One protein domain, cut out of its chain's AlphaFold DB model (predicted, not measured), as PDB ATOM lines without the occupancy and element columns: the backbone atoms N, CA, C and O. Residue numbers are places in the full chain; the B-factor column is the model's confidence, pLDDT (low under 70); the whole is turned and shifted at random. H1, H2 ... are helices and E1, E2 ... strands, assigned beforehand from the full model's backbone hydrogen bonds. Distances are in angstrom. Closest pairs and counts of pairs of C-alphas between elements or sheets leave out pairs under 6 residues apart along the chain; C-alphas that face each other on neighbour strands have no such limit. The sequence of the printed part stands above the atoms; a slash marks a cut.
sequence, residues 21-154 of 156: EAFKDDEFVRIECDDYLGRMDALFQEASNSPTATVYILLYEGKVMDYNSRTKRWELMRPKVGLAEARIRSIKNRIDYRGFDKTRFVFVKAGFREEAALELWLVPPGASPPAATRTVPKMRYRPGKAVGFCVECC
ATOM      1  N   GLU A  21      -1.742  56.096 -53.385       90.00
ATOM      2  CA  GLU A  21      -1.422  56.753 -52.123       90.00
ATOM      3  C   GLU A  21      -0.828  55.755 -51.125       90.00
ATOM      4  O   GLU A  21      -1.089  54.551 -51.175       90.00
ATOM      5  N   ALA A  22      -0.014  56.269 -50.202       94.69
ATOM      6  CA  ALA A  22       0.416  55.490 -49.054       94.69
ATOM      7  C   ALA A  22      -0.808  55.146 -48.203       94.69
ATOM      8  O   ALA A  22      -1.594  56.034 -47.867       94.69
ATOM      9  N   PHE A  23      -0.945  53.883 -47.810       94.38
ATOM     10  CA  PHE A  23      -2.041  53.460 -46.946       94.38
ATOM     11  C   PHE A  23      -1.512  52.800 -45.678       94.38
ATOM     12  O   PHE A  23      -0.477  52.125 -45.681       94.38
ATOM     13  N   LYS A  24      -2.225  53.043 -44.575       96.81
ATOM     14  CA  LYS A  24      -1.963  52.384 -43.300       96.81
ATOM     15  C   LYS A  24      -2.577  50.999 -43.384       96.81
ATOM     16  O   LYS A  24      -3.798  50.881 -43.376       96.81
ATOM     17  N   ASP A  25      -1.716  50.002 -43.505       96.62
ATOM     18  CA  ASP A  25      -2.101  48.597 -43.502       96.62
ATOM     19  C   ASP A  25      -2.658  48.226 -42.129       96.62
ATOM     20  O   ASP A  25      -3.756  47.687 -42.019       96.62
ATOM     21  N   ASP A  26      -1.944  48.621 -41.066       97.06
ATOM     22  CA  ASP A  26      -2.370  48.294 -39.715       97.06
ATOM     23  C   ASP A  26      -1.797  49.211 -38.618       97.06
ATOM     24  O   ASP A  26      -0.847  49.978 -38.817       97.06
ATOM     25  N   GLU A  27      -2.371  49.118 -37.418       96.38
ATOM     26  CA  GLU A  27      -1.900  49.772 -36.201       96.38
ATOM     27  C   GLU A  27      -1.994  48.857 -34.973       96.38
ATOM     28  O   GLU A  27      -3.056  48.351 -34.601       96.38
ATOM     29  N   PHE A  28      -0.867  48.687 -34.284       93.38
ATOM     30  CA  PHE A  28      -0.767  47.882 -33.074       93.38
ATOM     31  C   PHE A  28      -0.721  48.784 -31.853       93.38
ATOM     32  O   PHE A  28       0.263  49.493 -31.635       93.38
ATOM     33  N   VAL A  29      -1.733  48.679 -30.998       91.75
ATOM     34  CA  VAL A  29      -1.724  49.251 -29.652       91.75
ATOM     35  C   VAL A  29      -2.073  48.137 -28.690       91.75
ATOM     36  O   VAL A  29      -3.142  47.551 -28.802       91.75
ATOM     37  N   ARG A  30      -1.172  47.852 -27.744       81.38
ATOM     38  CA  ARG A  30      -1.420  46.893 -26.656       81.38
ATOM     39  C   ARG A  30      -2.009  45.562 -27.145       81.38
ATOM     40  O   ARG A  30      -3.094  45.158 -26.743       81.38
ATOM     41  N   ILE A  31      -1.263  44.898 -28.007       83.44
ATOM     42  CA  ILE A  31      -1.667  43.613 -28.559       83.44
ATOM     43  C   ILE A  31      -0.998  42.471 -27.808       83.44
ATOM     44  O   ILE A  31       0.128  42.605 -27.312       83.44
ATOM     45  N   GLU A  32      -1.721  41.364 -27.715       82.25
ATOM     46  CA  GLU A  32      -1.184  40.102 -27.228       82.25
ATOM     47  C   GLU A  32      -0.219  39.515 -28.257       82.25
ATOM     48  O   GLU A  32      -0.163  39.954 -29.410       82.25
ATOM     49  N   CYS A  33       0.598  38.552 -27.836       81.75
ATOM     50  CA  CYS A  33       1.648  38.084 -28.723       81.75
ATOM     51  C   CYS A  33       1.117  37.341 -29.954       81.75
ATOM     52  O   CYS A  33       1.607  37.590 -31.055       81.75
ATOM     53  N   ASP A  34       0.125  36.467 -29.797       84.25
ATOM     54  CA  ASP A  34      -0.393  35.690 -30.926       84.25
ATOM     55  C   ASP A  34      -1.026  36.605 -31.979       84.25
ATOM     56  O   ASP A  34      -0.769  36.445 -33.173       84.25
ATOM     57  N   ASP A  35      -1.745  37.643 -31.533       87.88
ATOM     58  CA  ASP A  35      -2.273  38.697 -32.405       87.88
ATOM     59  C   ASP A  35      -1.141  39.455 -33.119       87.88
ATOM     60  O   ASP A  35      -1.190  39.665 -34.330       87.88
ATOM     61  N   TYR A  36      -0.059  39.794 -32.405       89.06
ATOM     62  CA  TYR A  36       1.131  40.396 -33.017       89.06
ATOM     63  C   TYR A  36       1.736  39.511 -34.105       89.06
ATOM     64  O   TYR A  36       2.059  40.011 -35.181       89.06
ATOM     65  N   LEU A  37       1.905  38.214 -33.850       88.81
ATOM     66  CA  LEU A  37       2.501  37.306 -34.827       88.81
ATOM     67  C   LEU A  37       1.602  37.132 -36.051       88.81
ATOM     68  O   LEU A  37       2.102  37.237 -37.172       88.81
ATOM     69  N   GLY A  38       0.297  36.944 -35.848       91.19
ATOM     70  CA  GLY A  38      -0.671  36.827 -36.938       91.19
ATOM     71  C   GLY A  38      -0.728  38.082 -37.808       91.19
ATOM     72  O   GLY A  38      -0.679  37.995 -39.034       91.19
ATOM     73  N   ARG A  39      -0.741  39.268 -37.193       93.62
ATOM     74  CA  ARG A  39      -0.814  40.542 -37.926       93.62
ATOM     75  C   ARG A  39       0.506  40.928 -38.587       93.62
ATOM     76  O   ARG A  39       0.505  41.487 -39.678       93.62
ATOM     77  N   MET A  40       1.647  40.569 -37.998       93.25
ATOM     78  CA  MET A  40       2.936  40.680 -38.693       93.25
ATOM     79  C   MET A  40       3.012  39.745 -39.904       93.25
ATOM     80  O   MET A  40       3.598  40.111 -40.920       93.25
ATOM     81  N   ASP A  41       2.428  38.549 -39.821       93.56
ATOM     82  CA  ASP A  41       2.353  37.630 -40.956       93.56
ATOM     83  C   ASP A  41       1.438  38.168 -42.068       93.56
ATOM     84  O   ASP A  41       1.802  38.060 -43.242       93.56
ATOM     85  N   ALA A  42       0.328  38.824 -41.711       95.19
ATOM     86  CA  ALA A  42      -0.523  39.549 -42.657       95.19
ATOM     87  C   ALA A  42       0.248  40.676 -43.372       95.19
ATOM     88  O   ALA A  42       0.247  40.723 -44.600       95.19
ATOM     89  N   LEU A  43       1.022  41.488 -42.638       95.50
ATOM     90  CA  LEU A  43       1.899  42.501 -43.245       95.50
ATOM     91  C   LEU A  43       2.863  41.889 -44.274       95.50
ATOM     92  O   LEU A  43       3.092  42.464 -45.338       95.50
ATOM     93  N   PHE A  44       3.470  40.738 -43.969       95.69
ATOM     94  CA  PHE A  44       4.376  40.075 -44.912       95.69
ATOM     95  C   PHE A  44       3.645  39.567 -46.158       95.69
ATOM     96  O   PHE A  44       4.197  39.641 -47.260       95.69
ATOM     97  N   GLN A  45       2.409  39.088 -46.012       96.38
ATOM     98  CA  GLN A  45       1.575  38.733 -47.156       96.38
ATOM     99  C   GLN A  45       1.317  39.964 -48.037       96.38
ATOM    100  O   GLN A  45       1.556  39.909 -49.245       96.38
ATOM    101  N   GLU A  46       0.944  41.098 -47.445       95.75
ATOM    102  CA  GLU A  46       0.687  42.329 -48.201       95.75
ATOM    103  C   GLU A  46       1.955  42.898 -48.857       95.75
ATOM    104  O   GLU A  46       1.947  43.296 -50.028       95.75
ATOM    105  N   ALA A  47       3.100  42.833 -48.172       95.56
ATOM    106  CA  ALA A  47       4.397  43.196 -48.745       95.56
ATOM    107  C   ALA A  47       4.816  42.291 -49.925       95.56
ATOM    108  O   ALA A  47       5.572  42.738 -50.800       95.56
ATOM    109  N   SER A  48       4.341  41.039 -49.958       95.88
ATOM    110  CA  SER A  48       4.536  40.110 -51.085       95.88
ATOM    111  C   SER A  48       3.613  40.437 -52.253       95.88
ATOM    112  O   SER A  48       4.059  40.434 -53.399       95.88
ATOM    113  N   ASN A  49       2.353  40.773 -51.962       95.62
ATOM    114  CA  ASN A  49       1.367  41.193 -52.960       95.62
ATOM    115  C   ASN A  49       1.762  42.522 -53.633       95.62
ATOM    116  O   ASN A  49       1.412  42.763 -54.787       95.62
ATOM    117  N   SER A  50       2.531  43.361 -52.929       94.75
ATOM    118  CA  SER A  50       2.978  44.682 -53.387       94.75
ATOM    119  C   SER A  50       4.510  44.768 -53.485       94.75
ATOM    120  O   SER A  50       5.130  45.487 -52.698       94.75
ATOM    121  N   PRO A  51       5.175  44.067 -54.426       94.44
ATOM    122  CA  PRO A  51       6.634  43.892 -54.431       94.44
ATOM    123  C   PRO A  51       7.436  45.183 -54.657       94.44
ATOM    124  O   PRO A  51       8.605  45.253 -54.284       94.44
ATOM    125  N   THR A  52       6.826  46.211 -55.245       94.69
ATOM    126  CA  THR A  52       7.457  47.517 -55.490       94.69
ATOM    127  C   THR A  52       7.214  48.523 -54.365       94.69
ATOM    128  O   THR A  52       7.849  49.576 -54.346       94.69
ATOM    129  N   ALA A  53       6.318  48.222 -53.421       96.31
ATOM    130  CA  ALA A  53       6.049  49.098 -52.290       96.31
ATOM    131  C   ALA A  53       7.182  49.032 -51.257       96.31
ATOM    132  O   ALA A  53       7.765  47.970 -51.003       96.31
ATOM    133  N   THR A  54       7.459  50.173 -50.630       98.00
ATOM    134  CA  THR A  54       8.297  50.265 -49.432       98.00
ATOM    135  C   THR A  54       7.406  50.143 -48.202       98.00
ATOM    136  O   THR A  54       6.398  50.839 -48.087       98.00
ATOM    137  N   VAL A  55       7.777  49.273 -47.271       98.12
ATOM    138  CA  VAL A  55       7.083  49.092 -45.998       98.12
ATOM    139  C   VAL A  55       7.650  50.081 -44.984       98.12
ATOM    140  O   VAL A  55       8.825  50.006 -44.620       98.12
ATOM    141  N   TYR A  56       6.824  51.000 -44.502       98.50
ATOM    142  CA  TYR A  56       7.182  51.914 -43.422       98.50
ATOM    143  C   TYR A  56       6.645  51.384 -42.098       98.50
ATOM    144  O   TYR A  56       5.471  51.047 -41.968       98.50
ATOM    145  N   ILE A  57       7.521  51.334 -41.099       98.00
ATOM    146  CA  ILE A  57       7.208  50.874 -39.751       98.00
ATOM    147  C   ILE A  57       7.479  52.027 -38.793       98.00
ATOM    148  O   ILE A  57       8.636  52.356 -38.500       98.00
ATOM    149  N   LEU A  58       6.411  52.658 -38.313       98.19
ATOM    150  CA  LEU A  58       6.476  53.793 -37.398       98.19
ATOM    151  C   LEU A  58       6.337  53.289 -35.963       98.19
ATOM    152  O   LEU A  58       5.311  52.736 -35.579       98.19
ATOM    153  N   LEU A  59       7.380  53.488 -35.159       97.00
ATOM    154  CA  LEU A  59       7.420  53.077 -33.759       97.00
ATOM    155  C   LEU A  59       7.210  54.276 -32.844       97.00
ATOM    156  O   LEU A  59       8.049  55.182 -32.797       97.00
ATOM    157  N   TYR A  60       6.138  54.232 -32.063       96.44
ATOM    158  CA  TYR A  60       5.870  55.188 -30.998       96.44
ATOM    159  C   TYR A  60       6.226  54.561 -29.653       96.44
ATOM    160  O   TYR A  60       5.719  53.496 -29.290       96.44
ATOM    161  N   GLU A  61       7.091  55.221 -28.887       95.12
ATOM    162  CA  GLU A  61       7.327  54.835 -27.500       95.12
ATOM    163  C   GLU A  61       6.204  55.385 -26.615       95.12
ATOM    164  O   GLU A  61       5.787  56.535 -26.730       95.12
ATOM    165  N   GLY A  62       5.731  54.556 -25.699       95.19
ATOM    166  CA  GLY A  62       4.663  54.879 -24.766       95.19
ATOM    167  C   GLY A  62       4.650  53.869 -23.637       95.19
ATOM    168  O   GLY A  62       5.563  53.042 -23.524       95.19
ATOM    169  N   LYS A  63       3.634  53.921 -22.779       94.44
ATOM    170  CA  LYS A  63       3.471  52.887 -21.758       94.44
ATOM    171  C   LYS A  63       3.288  51.519 -22.426       94.44
ATOM    172  O   LYS A  63       2.687  51.408 -23.492       94.44
ATOM    173  N   VAL A  64       3.833  50.489 -21.794       91.50
ATOM    174  CA  VAL A  64       3.753  49.096 -22.242       91.50
ATOM    175  C   VAL A  64       3.191  48.240 -21.123       91.50
ATOM    176  O   VAL A  64       3.472  48.503 -19.951       91.50
ATOM    177  N   MET A  65       2.432  47.210 -21.486       88.69
ATOM    178  CA  MET A  65       2.120  46.140 -20.547       88.69
ATOM    179  C   MET A  65       3.417  45.424 -20.177       88.69
ATOM    180  O   MET A  65       4.175  45.004 -21.049       88.69
ATOM    181  N   ASP A  66       3.705  45.349 -18.884       88.31
ATOM    182  CA  ASP A  66       4.836  44.600 -18.339       88.31
ATOM    183  C   ASP A  66       4.416  43.986 -16.998       88.31
ATOM    184  O   ASP A  66       3.496  44.479 -16.333       88.31
ATOM    185  N   TYR A  67       5.084  42.910 -16.600       87.19
ATOM    186  CA  TYR A  67       4.809  42.250 -15.334       87.19
ATOM    187  C   TYR A  67       5.463  43.024 -14.185       87.19
ATOM    188  O   TYR A  67       6.686  43.183 -14.113       87.19
ATOM    189  N   ASN A  68       4.646  43.504 -13.252       89.88
ATOM    190  CA  ASN A  68       5.115  44.152 -12.038       89.88
ATOM    191  C   ASN A  68       5.341  43.095 -10.949       89.88
ATOM    192  O   ASN A  68       4.403  42.606 -10.324       89.88
ATOM    193  N   SER A  69       6.605  42.771 -10.676       89.19
ATOM    194  CA  SER A  69       6.977  41.760  -9.676       89.19
ATOM    195  C   SER A  69       6.582  42.121  -8.240       89.19
ATOM    196  O   SER A  69       6.450  41.224  -7.408       89.19
ATOM    197  N   ARG A  70       6.368  43.408  -7.936       91.88
ATOM    198  CA  ARG A  70       5.956  43.859  -6.596       91.88
ATOM    199  C   ARG A  70       4.475  43.602  -6.348       91.88
ATOM    200  O   ARG A  70       4.113  43.150  -5.270       91.88
ATOM    201  N   THR A  71       3.633  43.888  -7.338       94.88
ATOM    202  CA  THR A  71       2.175  43.688  -7.254       94.88
ATOM    203  C   THR A  71       1.737  42.318  -7.774       94.88
ATOM    204  O   THR A  71       0.591  41.926  -7.566       94.88
ATOM    205  N   LYS A  72       2.653  41.579  -8.417       93.50
ATOM    206  CA  LYS A  72       2.437  40.286  -9.080       93.50
ATOM    207  C   LYS A  72       1.353  40.335 -10.163       93.50
ATOM    208  O   LYS A  72       0.591  39.384 -10.321       93.50
ATOM    209  N   ARG A  73       1.265  41.449 -10.894       91.44
ATOM    210  CA  ARG A  73       0.235  41.695 -11.915       91.44
ATOM    211  C   ARG A  73       0.832  42.285 -13.185       91.44
ATOM    212  O   ARG A  73       1.861  42.956 -13.145       91.44
ATOM    213  N   TRP A  74       0.154  42.051 -14.303       89.12
ATOM    214  CA  TRP A  74       0.411  42.754 -15.554       89.12
ATOM    215  C   TRP A  74      -0.173  44.159 -15.472       89.12
ATOM    216  O   TRP A  74      -1.362  44.328 -15.206       89.12
ATOM    217  N   GLU A  75       0.668  45.167 -15.680       91.38
ATOM    218  CA  GLU A  75       0.289  46.567 -15.521       91.38
ATOM    219  C   GLU A  75       0.805  47.409 -16.683       91.38
ATOM    220  O   GLU A  75       1.868  47.147 -17.254       91.38
ATOM    221  N   LEU A  76       0.061  48.466 -17.003       92.31
ATOM    222  CA  LEU A  76       0.488  49.456 -17.976       92.31
ATOM    223  C   LEU A  76       1.527  50.376 -17.329       92.31
ATOM    224  O   LEU A  76       1.216  51.220 -16.485       92.31
ATOM    225  N   MET A  77       2.785  50.215 -17.720       92.94
ATOM    226  CA  MET A  77       3.917  50.859 -17.064       92.94
ATOM    227  C   MET A  77       4.721  51.709 -18.041       92.94
ATOM    228  O   MET A  77       4.738  51.475 -19.246       92.94
ATOM    229  N   ARG A  78       5.451  52.691 -17.506       95.38
ATOM    230  CA  ARG A  78       6.405  53.489 -18.291       95.38
ATOM    231  C   ARG A  78       7.406  52.583 -19.018       95.38
ATOM    232  O   ARG A  78       7.841  51.588 -18.428       95.38
ATOM    233  N   PRO A  79       7.820  52.930 -20.244       94.50
ATOM    234  CA  PRO A  79       8.785  52.126 -20.976       94.50
ATOM    235  C   PRO A  79      10.161  52.167 -20.301       94.50
ATOM    236  O   PRO A  79      10.497  53.093 -19.555       94.50
ATOM    237  N   LYS A  80      10.970  51.143 -20.564       95.12
ATOM    238  CA  LYS A  80      12.413  51.158 -20.279       95.12
ATOM    239  C   LYS A  80      13.131  51.900 -21.409       95.12
ATOM    240  O   LYS A  80      12.613  51.963 -22.521       95.12
ATOM    241  N   VAL A  81      14.305  52.460 -21.127       94.06
ATOM    242  CA  VAL A  81      15.108  53.155 -22.146       94.06
ATOM    243  C   VAL A  81      15.486  52.180 -23.268       94.06
ATOM    244  O   VAL A  81      15.874  51.039 -23.002       94.06
ATOM    245  N   GLY A  82      15.384  52.644 -24.515       92.81
ATOM    246  CA  GLY A  82      15.764  51.881 -25.704       92.81
ATOM    247  C   GLY A  82      14.683  50.926 -26.225       92.81
ATOM    248  O   GLY A  82      15.012  49.915 -26.854       92.81
ATOM    249  N   LEU A  83      13.404  51.182 -25.911       92.38
ATOM    250  CA  LEU A  83      12.290  50.321 -26.319       92.38
ATOM    251  C   LEU A  83      12.126  50.314 -27.837       92.38
ATOM    252  O   LEU A  83      11.974  49.236 -28.416       92.38
ATOM    253  N   ALA A  84      12.200  51.482 -28.480       93.44
ATOM    254  CA  ALA A  84      12.129  51.576 -29.936       93.44
ATOM    255  C   ALA A  84      13.210  50.715 -30.609       93.44
ATOM    256  O   ALA A  84      12.905  49.898 -31.475       93.44
ATOM    257  N   GLU A  85      14.467  50.822 -30.177       94.88
ATOM    258  CA  GLU A  85      15.576  50.039 -30.728       94.88
ATOM    259  C   GLU A  85      15.393  48.543 -30.481       94.88
ATOM    260  O   GLU A  85      15.705  47.734 -31.355       94.88
ATOM    261  N   ALA A  86      14.903  48.161 -29.302       93.12
ATOM    262  CA  ALA A  86      14.648  46.765 -28.984       93.12
ATOM    263  C   ALA A  86      13.559  46.166 -29.883       93.12
ATOM    264  O   ALA A  86      13.748  45.076 -30.421       93.12
ATOM    265  N   ARG A  87      12.469  46.903 -30.117       93.00
ATOM    266  CA  ARG A  87      11.388  46.496 -31.025       93.00
ATOM    267  C   ARG A  87      11.839  46.442 -32.483       93.00
ATOM    268  O   ARG A  87      11.561  45.451 -33.150       93.00
ATOM    269  N   ILE A  88      12.608  47.430 -32.950       95.31
ATOM    270  CA  ILE A  88      13.205  47.417 -34.298       95.31
ATOM    271  C   ILE A  88      14.058  46.161 -34.495       95.31
ATOM    272  O   ILE A  88      13.944  45.509 -35.528       95.31
ATOM    273  N   ARG A  89      14.894  45.788 -33.513       94.38
ATOM    274  CA  ARG A  89      15.696  44.555 -33.603       94.38
ATOM    275  C   ARG A  89      14.821  43.306 -33.722       94.38
ATOM    276  O   ARG A  89      15.093  42.489 -34.592       94.38
ATOM    277  N   SER A  90      13.764  43.181 -32.915       91.81
ATOM    278  CA  SER A  90      12.833  42.045 -33.022       91.81
ATOM    279  C   SER A  90      12.178  41.955 -34.402       91.81
ATOM    280  O   SER A  90      12.122  40.871 -34.976       91.81
ATOM    281  N   ILE A  91      11.721  43.082 -34.958       93.81
ATOM    282  CA  ILE A  91      11.084  43.094 -36.282       93.81
ATOM    283  C   ILE A  91      12.100  42.742 -37.377       93.81
ATOM    284  O   ILE A  91      11.796  41.926 -38.240       93.81
ATOM    285  N   LYS A  92      13.325  43.282 -37.315       94.81
ATOM    286  CA  LYS A  92      14.403  42.928 -38.256       94.81
ATOM    287  C   LYS A  92      14.701  41.432 -38.250       94.81
ATOM    288  O   LYS A  92      14.743  40.831 -39.313       94.81
ATOM    289  N   ASN A  93      14.814  40.818 -37.073       92.00
ATOM    290  CA  ASN A  93      15.022  39.371 -36.977       92.00
ATOM    291  C   ASN A  93      13.880  38.577 -37.638       92.00
ATOM    292  O   ASN A  93      14.119  37.527 -38.225       92.00
ATOM    293  N   ARG A  94      12.637  39.074 -37.569       90.75
ATOM    294  CA  ARG A  94      11.487  38.431 -38.216       90.75
ATOM    295  C   ARG A  94      11.495  38.606 -39.739       90.75
ATOM    296  O   ARG A  94      11.200  37.640 -40.434       90.75
ATOM    297  N   ILE A  95      11.858  39.790 -40.239       95.19
ATOM    298  CA  ILE A  95      12.077  40.046 -41.677       95.19
ATOM    299  C   ILE A  95      13.131  39.070 -42.218       95.19
ATOM    300  O   ILE A  95      12.902  38.427 -43.241       95.19
ATOM    301  N   ASP A  96      14.235  38.901 -41.485       93.62
ATOM    302  CA  ASP A  96      15.323  37.983 -41.837       93.62
ATOM    303  C   ASP A  96      14.842  36.536 -41.887       93.62
ATOM    304  O   ASP A  96      15.071  35.834 -42.868       93.62
ATOM    305  N   TYR A  97      14.125  36.108 -40.847       90.88
ATOM    306  CA  TYR A  97      13.557  34.766 -40.759       90.88
ATOM    307  C   TYR A  97      12.576  34.462 -41.903       90.88
ATOM    308  O   TYR A  97      12.502  33.327 -42.368       90.88
ATOM    309  N   ARG A  98      11.831  35.471 -42.371       91.25
ATOM    310  CA  ARG A  98      10.882  35.350 -43.487       91.25
ATOM    311  C   ARG A  98      11.526  35.519 -44.868       91.25
ATOM    312  O   ARG A  98      10.821  35.380 -45.862       91.25
ATOM    313  N   GLY A  99      12.830  35.794 -44.945       94.31
ATOM    314  CA  GLY A  99      13.563  35.891 -46.212       94.31
ATOM    315  C   GLY A  99      13.249  37.141 -47.039       94.31
ATOM    316  O   GLY A  99      13.458  37.138 -48.249       94.31
ATOM    317  N   PHE A 100      12.740  38.205 -46.415       95.44
ATOM    318  CA  PHE A 100      12.435  39.451 -47.116       95.44
ATOM    319  C   PHE A 100      13.678  40.323 -47.309       95.44
ATOM    320  O   PHE A 100      14.566  40.383 -46.457       95.44
ATOM    321  N   ASP A 101      13.697  41.084 -48.404       95.06
ATOM    322  CA  ASP A 101      14.688  42.137 -48.606       95.06
ATOM    323  C   ASP A 101      14.484  43.267 -47.587       95.06
ATOM    324  O   ASP A 101      13.513  44.024 -47.641       95.06
ATOM    325  N   LYS A 102      15.439  43.403 -46.662       94.94
ATOM    326  CA  LYS A 102      15.411  44.409 -45.593       94.94
ATOM    327  C   LYS A 102      15.431  45.839 -46.119       94.94
ATOM    328  O   LYS A 102      14.995  46.735 -45.400       94.94
ATOM    329  N   THR A 103      15.948  46.075 -47.326       96.06
ATOM    330  CA  THR A 103      16.007  47.425 -47.909       96.06
ATOM    331  C   THR A 103      14.618  47.973 -48.231       96.06
ATOM    332  O   THR A 103      14.434  49.188 -48.261       96.06
ATOM    333  N   ARG A 104      13.615  47.091 -48.351       96.31
ATOM    334  CA  ARG A 104      12.204  47.462 -48.509       96.31
ATOM    335  C   ARG A 104      11.538  47.931 -47.216       96.31
ATOM    336  O   ARG A 104      10.402  48.384 -47.278       96.31
ATOM    337  N   PHE A 105      12.200  47.821 -46.063       98.12
ATOM    338  CA  PHE A 105      11.625  48.152 -44.760       98.12
ATOM    339  C   PHE A 105      12.306  49.379 -44.152       98.12
ATOM    340  O   PHE A 105      13.483  49.350 -43.781       98.12
ATOM    341  N   VAL A 106      11.538  50.452 -43.981       98.25
ATOM    342  CA  VAL A 106      11.992  51.709 -43.384       98.25
ATOM    343  C   VAL A 106      11.442  51.830 -41.968       98.25
ATOM    344  O   VAL A 106      10.235  51.867 -41.746       98.25
ATOM    345  N   PHE A 107      12.342  51.926 -40.989       98.12
ATOM    346  CA  PHE A 107      11.983  52.077 -39.579       98.12
ATOM    347  C   PHE A 107      12.050  53.541 -39.156       98.12
ATOM    348  O   PHE A 107      13.111  54.164 -39.221       98.12
ATOM    349  N   VAL A 108      10.943  54.067 -38.638       97.81
ATOM    350  CA  VAL A 108      10.838  55.451 -38.171       97.81
ATOM    351  C   VAL A 108      10.597  55.458 -36.666       97.81
ATOM    352  O   VAL A 108       9.606  54.922 -36.177       97.81
ATOM    353  N   LYS A 109      11.486  56.105 -35.903       96.94
ATOM    354  CA  LYS A 109      11.226  56.425 -34.490       96.94
ATOM    355  C   LYS A 109      10.265  57.612 -34.442       96.94
ATOM    356  O   LYS A 109      10.683  58.770 -34.466       96.94
ATOM    357  N   ALA A 110       8.973  57.315 -34.427       96.69
ATOM    358  CA  ALA A 110       7.903  58.276 -34.661       96.69
ATOM    359  C   ALA A 110       7.674  59.235 -33.475       96.69
ATOM    360  O   ALA A 110       7.048  60.283 -33.622       96.69
ATOM    361  N   GLY A 111       8.273  58.956 -32.316       95.56
ATOM    362  CA  GLY A 111       8.217  59.791 -31.117       95.56
ATOM    363  C   GLY A 111       7.370  59.141 -30.039       95.56
ATOM    364  O   GLY A 111       7.484  57.935 -29.831       95.56
ATOM    365  N   PHE A 112       6.551  59.930 -29.339       96.62
ATOM    366  CA  PHE A 112       5.857  59.459 -28.144       96.62
ATOM    367  C   PHE A 112       4.338  59.516 -28.253       96.62
ATOM    368  O   PHE A 112       3.763  60.468 -28.791       96.62
ATOM    369  N   ARG A 113       3.707  58.504 -27.662       96.62
ATOM    370  CA  ARG A 113       2.273  58.438 -27.383       96.62
ATOM    371  C   ARG A 113       2.047  57.979 -25.941       96.62
ATOM    372  O   ARG A 113       2.989  57.580 -25.254       96.62
ATOM    373  N   GLU A 114       0.806  58.052 -25.464       95.50
ATOM    374  CA  GLU A 114       0.448  57.560 -24.124       95.50
ATOM    375  C   GLU A 114       0.746  56.064 -23.960       95.50
ATOM    376  O   GLU A 114       1.312  55.641 -22.948       95.50
ATOM    377  N   GLU A 115       0.439  55.279 -24.988       94.81
ATOM    378  CA  GLU A 115       0.746  53.855 -25.092       94.81
ATOM    379  C   GLU A 115       1.673  53.602 -26.271       94.81
ATOM    380  O   GLU A 115       1.635  54.315 -27.276       94.81
ATOM    381  N   ALA A 116       2.550  52.608 -26.132       94.38
ATOM    382  CA  ALA A 116       3.463  52.264 -27.207       94.38
ATOM    383  C   ALA A 116       2.667  51.701 -28.386       94.38
ATOM    384  O   ALA A 116       1.897  50.755 -28.211       94.38
ATOM    385  N   ALA A 117       2.913  52.245 -29.572       95.31
ATOM    386  CA  ALA A 117       2.194  51.882 -30.783       95.31
ATOM    387  C   ALA A 117       3.155  51.544 -31.926       95.31
ATOM    388  O   ALA A 117       4.289  52.033 -31.964       95.31
ATOM    389  N   LEU A 118       2.691  50.702 -32.842       95.88
ATOM    390  CA  LEU A 118       3.322  50.438 -34.130       95.88
ATOM    391  C   LEU A 118       2.321  50.815 -35.215       95.88
ATOM    392  O   LEU A 118       1.184  50.370 -35.139       95.88
ATOM    393  N   GLU A 119       2.723  51.586 -36.213       97.69
ATOM    394  CA  GLU A 119       1.938  51.711 -37.442       97.69
ATOM    395  C   GLU A 119       2.691  51.047 -38.583       97.69
ATOM    396  O   GLU A 119       3.909  51.219 -38.726       97.69
ATOM    397  N   LEU A 120       1.942  50.299 -39.381       97.81
ATOM    398  CA  LEU A 120       2.412  49.568 -40.539       97.81
ATOM    399  C   LEU A 120       1.819  50.222 -41.779       97.81
ATOM    400  O   LEU A 120       0.607  50.399 -41.886       97.81
ATOM    401  N   TRP A 121       2.688  50.624 -42.693       98.25
ATOM    402  CA  TRP A 121       2.308  51.372 -43.880       98.25
ATOM    403  C   TRP A 121       2.928  50.745 -45.117       98.25
ATOM    404  O   TRP A 121       4.121  50.428 -45.127       98.25
ATOM    405  N   LEU A 122       2.137  50.649 -46.179       97.69
ATOM    406  CA  LEU A 122       2.616  50.324 -47.514       97.69
ATOM    407  C   LEU A 122       2.657  51.604 -48.340       97.69
ATOM    408  O   LEU A 122       1.663  52.318 -48.475       97.69
ATOM    409  N   VAL A 123       3.844  51.909 -48.862       97.50
ATOM    410  CA  VAL A 123       4.126  53.138 -49.606       97.50
ATOM    411  C   VAL A 123       4.545  52.756 -51.027       97.50
ATOM    412  O   VAL A 123       5.688  52.330 -51.234       97.50
ATOM    413  N   PRO A 124       3.631  52.856 -52.008       95.94
ATOM    414  CA  PRO A 124       3.935  52.615 -53.414       95.94
ATOM    415  C   PRO A 124       4.998  53.584 -53.958       95.94
ATOM    416  O   PRO A 124       5.207  54.665 -53.395       95.94
ATOM    417  N   PRO A 125       5.662  53.249 -55.077       94.75
ATOM    418  CA  PRO A 125       6.582  54.169 -55.737       94.75
ATOM    419  C   PRO A 125       5.913  55.510 -56.066       94.75
ATOM    420  O   PRO A 125       4.852  55.550 -56.685       94.75
ATOM    421  N   GLY A 126       6.544  56.615 -55.666       92.88
ATOM    422  CA  GLY A 126       6.037  57.973 -55.900       92.88
ATOM    423  C   GLY A 126       5.041  58.490 -54.853       92.88
ATOM    424  O   GLY A 126       4.736  59.681 -54.864       92.88
ATOM    425  N   ALA A 127       4.578  57.646 -53.926       95.00
ATOM    426  CA  ALA A 127       3.737  58.074 -52.813       95.00
ATOM    427  C   ALA A 127       4.547  58.817 -51.738       95.00
ATOM    428  O   ALA A 127       5.734  58.557 -51.525       95.00
ATOM    429  N   SER A 128       3.890  59.730 -51.019       95.19
ATOM    430  CA  SER A 128       4.513  60.404 -49.874       95.19
ATOM    431  C   SER A 128       4.585  59.468 -48.659       95.19
ATOM    432  O   SER A 128       3.597  58.794 -48.365       95.19
ATOM    433  N   PRO A 129       5.709  59.430 -47.920       95.06
ATOM    434  CA  PRO A 129       5.808  58.660 -46.683       95.06
ATOM    435  C   PRO A 129       4.815  59.129 -45.606       95.06
ATOM    436  O   PRO A 129       4.481  60.318 -45.560       95.06
ATOM    437  N   PRO A 130       4.393  58.242 -44.688       96.69
ATOM    438  CA  PRO A 130       3.504  58.615 -43.594       96.69
ATOM    439  C   PRO A 130       4.173  59.590 -42.617       96.69
ATOM    440  O   PRO A 130       5.352  59.461 -42.270       96.69
ATOM    441  N   ALA A 131       3.392  60.551 -42.124       95.75
ATOM    442  CA  ALA A 131       3.823  61.485 -41.093       95.75
ATOM    443  C   ALA A 131       3.584  60.911 -39.691       95.75
ATOM    444  O   ALA A 131       2.531  60.348 -39.398       95.75
ATOM    445  N   ALA A 132       4.548  61.106 -38.791       95.50
ATOM    446  CA  ALA A 132       4.412  60.678 -37.407       95.50
ATOM    447  C   ALA A 132       3.386  61.528 -36.634       95.50
ATOM    448  O   ALA A 132       3.455  62.758 -36.638       95.50
ATOM    449  N   THR A 133       2.503  60.877 -35.878       94.06
ATOM    450  CA  THR A 133       1.453  61.514 -35.064       94.06
ATOM    451  C   THR A 133       1.725  61.314 -33.569       94.06
ATOM    452  O   THR A 133       1.250  60.386 -32.907       94.06
ATOM    453  N   ARG A 134       2.574  62.191 -33.024       92.69
ATOM    454  CA  ARG A 134       2.924  62.203 -31.595       92.69
ATOM    455  C   ARG A 134       1.768  62.773 -30.777       92.69
ATOM    456  O   ARG A 134       1.223  63.808 -31.142       92.69
ATOM    457  N   THR A 135       1.460  62.155 -29.639       94.81
ATOM    458  CA  THR A 135       0.448  62.669 -28.691       94.81
ATOM    459  C   THR A 135       1.049  63.115 -27.363       94.81
ATOM    460  O   THR A 135       0.380  63.774 -26.573       94.81
ATOM    461  N   VAL A 136       2.331  62.811 -27.127       94.12
ATOM    462  CA  VAL A 136       3.053  63.183 -25.908       94.12
ATOM    463  C   VAL A 136       4.365  63.888 -26.289       94.12
ATOM    464  O   VAL A 136       5.097  63.395 -27.148       94.12
ATOM    465  N   PRO A 137       4.723  65.028 -25.667       93.19
ATOM    466  CA  PRO A 137       5.945  65.757 -26.022       93.19
ATOM    467  C   PRO A 137       7.220  65.104 -25.472       93.19
ATOM    468  O   PRO A 137       8.287  65.214 -26.074       93.19
ATOM    469  N   LYS A 138       7.132  64.424 -24.321       93.44
ATOM    470  CA  LYS A 138       8.281  63.816 -23.636       93.44
ATOM    471  C   LYS A 138       7.894  62.531 -22.914       93.44
ATOM    472  O   LYS A 138       6.919  62.509 -22.169       93.44
ATOM    473  N   MET A 139       8.723  61.499 -23.048       93.88
ATOM    474  CA  MET A 139       8.567  60.247 -22.311       93.88
ATOM    475  C   MET A 139       9.405  60.222 -21.029       93.88
ATOM    476  O   MET A 139      10.554  60.670 -20.999       93.88
ATOM    477  N   ARG A 140       8.832  59.675 -19.951       95.00
ATOM    478  CA  ARG A 140       9.583  59.311 -18.740       95.00
ATOM    479  C   ARG A 140       9.834  57.814 -18.767       95.00
ATOM    480  O   ARG A 140       8.894  57.043 -18.931       95.00
ATOM    481  N   TYR A 141      11.075  57.420 -18.524       96.38
ATOM    482  CA  TYR A 141      11.482  56.022 -18.545       96.38
ATOM    483  C   TYR A 141      11.645  55.474 -17.130       96.38
ATOM    484  O   TYR A 141      11.988  56.210 -16.201       96.38
ATOM    485  N   ARG A 142      11.405  54.174 -16.967       95.25
ATOM    486  CA  ARG A 142      11.800  53.434 -15.760       95.25
ATOM    487  C   ARG A 142      13.191  52.804 -15.952       95.25
ATOM    488  O   ARG A 142      13.573  52.549 -17.096       95.25
ATOM    489  N   PRO A 143      13.932  52.515 -14.867       94.25
ATOM    490  CA  PRO A 143      15.212  51.815 -14.952       94.25
ATOM    491  C   PRO A 143      15.104  50.423 -15.595       94.25
ATOM    492  O   PRO A 143      14.059  49.769 -15.534       94.25
ATOM    493  N   GLY A 144      16.220  49.954 -16.156       91.00
ATOM    494  CA  GLY A 144      16.359  48.630 -16.767       91.00
ATOM    495  C   GLY A 144      16.500  48.670 -18.289       91.00
ATOM    496  O   GLY A 144      16.329  49.707 -18.924       91.00
ATOM    497  N   LYS A 145      16.817  47.512 -18.876       89.50
ATOM    498  CA  LYS A 145      16.984  47.340 -20.324       89.50
ATOM    499  C   LYS A 145      15.648  47.002 -20.975       89.50
ATOM    500  O   LYS A 145      14.962  46.082 -20.523       89.50
ATOM    501  N   ALA A 146      15.272  47.733 -22.022       90.88
ATOM    502  CA  ALA A 146      14.103  47.368 -22.804       90.88
ATOM    503  C   ALA A 146      14.333  46.052 -23.559       90.88
ATOM    504  O   ALA A 146      15.411  45.803 -24.108       90.88
ATOM    505  N   VAL A 147      13.292  45.228 -23.588       85.88
ATOM    506  CA  VAL A 147      13.212  44.028 -24.419       85.88
ATOM    507  C   VAL A 147      12.343  44.340 -25.632       85.88
ATOM    508  O   VAL A 147      11.485  45.223 -25.574       85.88
ATOM    509  N   GLY A 148      12.633  43.687 -26.754       85.25
ATOM    510  CA  GLY A 148      11.837  43.850 -27.965       85.25
ATOM    511  C   GLY A 148      10.514  43.101 -27.856       85.25
ATOM    512  O   GLY A 148      10.088  42.720 -26.766       85.25
ATOM    513  N   PHE A 149       9.874  42.854 -28.993       83.25
ATOM    514  CA  PHE A 149       8.796  41.872 -29.036       83.25
ATOM    515  C   PHE A 149       9.405  40.506 -28.727       83.25
ATOM    516  O   PHE A 149      10.317  40.059 -29.430       83.25
ATOM    517  N   CYS A 150       8.982  39.907 -27.618       68.00
ATOM    518  CA  CYS A 150       9.499  38.625 -27.181       68.00
ATOM    519  C   CYS A 150       8.675  37.520 -27.832       68.00
ATOM    520  O   CYS A 150       7.688  37.095 -27.254       68.00
ATOM    521  N   VAL A 151       9.080  37.089 -29.029       58.62
ATOM    522  CA  VAL A 151       8.421  36.002 -29.777       58.62
ATOM    523  C   VAL A 151       8.500  34.670 -29.016       58.62
ATOM    524  O   VAL A 151       7.591  33.863 -29.097       58.62
ATOM    525  N   GLU A 152       9.560  34.469 -28.226       50.34
ATOM    526  CA  GLU A 152       9.758  33.279 -27.381       50.34
ATOM    527  C   GLU A 152       9.014  33.348 -26.035       50.34
ATOM    528  O   GLU A 152       8.882  32.339 -25.353       50.34
ATOM    529  N   CYS A 153       8.521  34.527 -25.632       54.97
ATOM    530  CA  CYS A 153       7.659  34.668 -24.450       54.97
ATOM    531  C   CYS A 153       6.202  34.318 -24.766       54.97
ATOM    532  O   CYS A 153       5.353  34.334 -23.877       54.97
ATOM    533  N   CYS A 154       5.921  34.060 -26.037       56.97
ATOM    534  CA  CYS A 154       4.665  33.555 -26.552       56.97
ATOM    535  C   CYS A 154       4.842  32.047 -26.541       56.97
ATOM    536  O   CYS A 154       5.333  31.466 -27.504       56.97
TER     537      CYS A 154
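AT A GLANCE: This is residues 21 to 154 of the 156 residues of an uncharacterized protein of Blastocatellia bacterium (UniProt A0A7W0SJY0). A strongly twisted sheet of five strands, E1 to E5, has both helices, H1 and H2, over one face, while the long link of residues 124 to 141 runs past the other face. E2 is the long strand in the middle; beyond its bend, its hairpin with E3 reaches one end of the elongated whole. The printed part has 134 residues, with two named helices and six named strands in the order E1 H1 E2 E3 H2 E4 E5 E6, a mixed class. The sheet is branched and mixed: E2 and E4 are parallel, the other neighbour pairs antiparallel. It is compact, with a radius of gyration of the C-alphas of 15.2 A and spans of 49 by 33 by 20 A.

HOW THE PARTS SIT: Start at E1, residues 23 to 29, an edge strand antiparallel to E5, residues 117 to 123; look for N 28 and O 118, 2.8 A apart. On the other side of E5 is E2, residues 54 to 68, also antiparallel, with N 56 and O 121 at 2.8 A. E2 bends by 62 degrees at residue 62, and its pairing is staggered. E3, residues 73 to 77, makes a hairpin with E2, beside residues 63 to 68 and on the same side as E5, with N 68 and O 73 at 2.8 A. E4, residues 105 to 115, is parallel to E2 on its other side, with N 57 and O 106 at 2.8 A, and bends by 77 degrees at residue 112. H1, residues 33 to 49, is on the sheet at a height of 9.7 A, over E1 and E5, and runs along the strands, at 4 degrees to E5 on the local plane; its closest C-alphas to E1 are Leu 43 and Asp 25, 7.3 A apart. H2, residues 83 to 97, is on the same face at a height of 8.7 A, over E2 and slantwise to it at 54 degrees on the local plane; the closest C-alphas are Ala 84 and Leu 59, 6.2 A apart. H1 and H2 are near each other. In both helices every O i to N i+4 pair is within hydrogen-bond range. E6, residues 142 to 145, pairs with no named strand and is only just apart from H2, the closest C-alphas being 8.2 A apart.

IN THESE COORDINATES: Find C-alpha 23 at (-2.041, 53.460, -46.946), where E1 begins. H1 then runs 24.4 A, E2 38.0 A to C-alpha 68 at (5.115, 44.152, -12.038), H2 21.3 A and E4 23.2 A. E6 ends at C-alpha 145, (16.984, 47.340, -20.324).

THE WHOLE: The C-alphas farthest apart, those of Arg 70 and Gly 126, are 51.3 A apart. The printed part has no cut; E5 to E6 is the long link. Mean pLDDT of the printed part is 92.3, with residues 150 to 154 under 70.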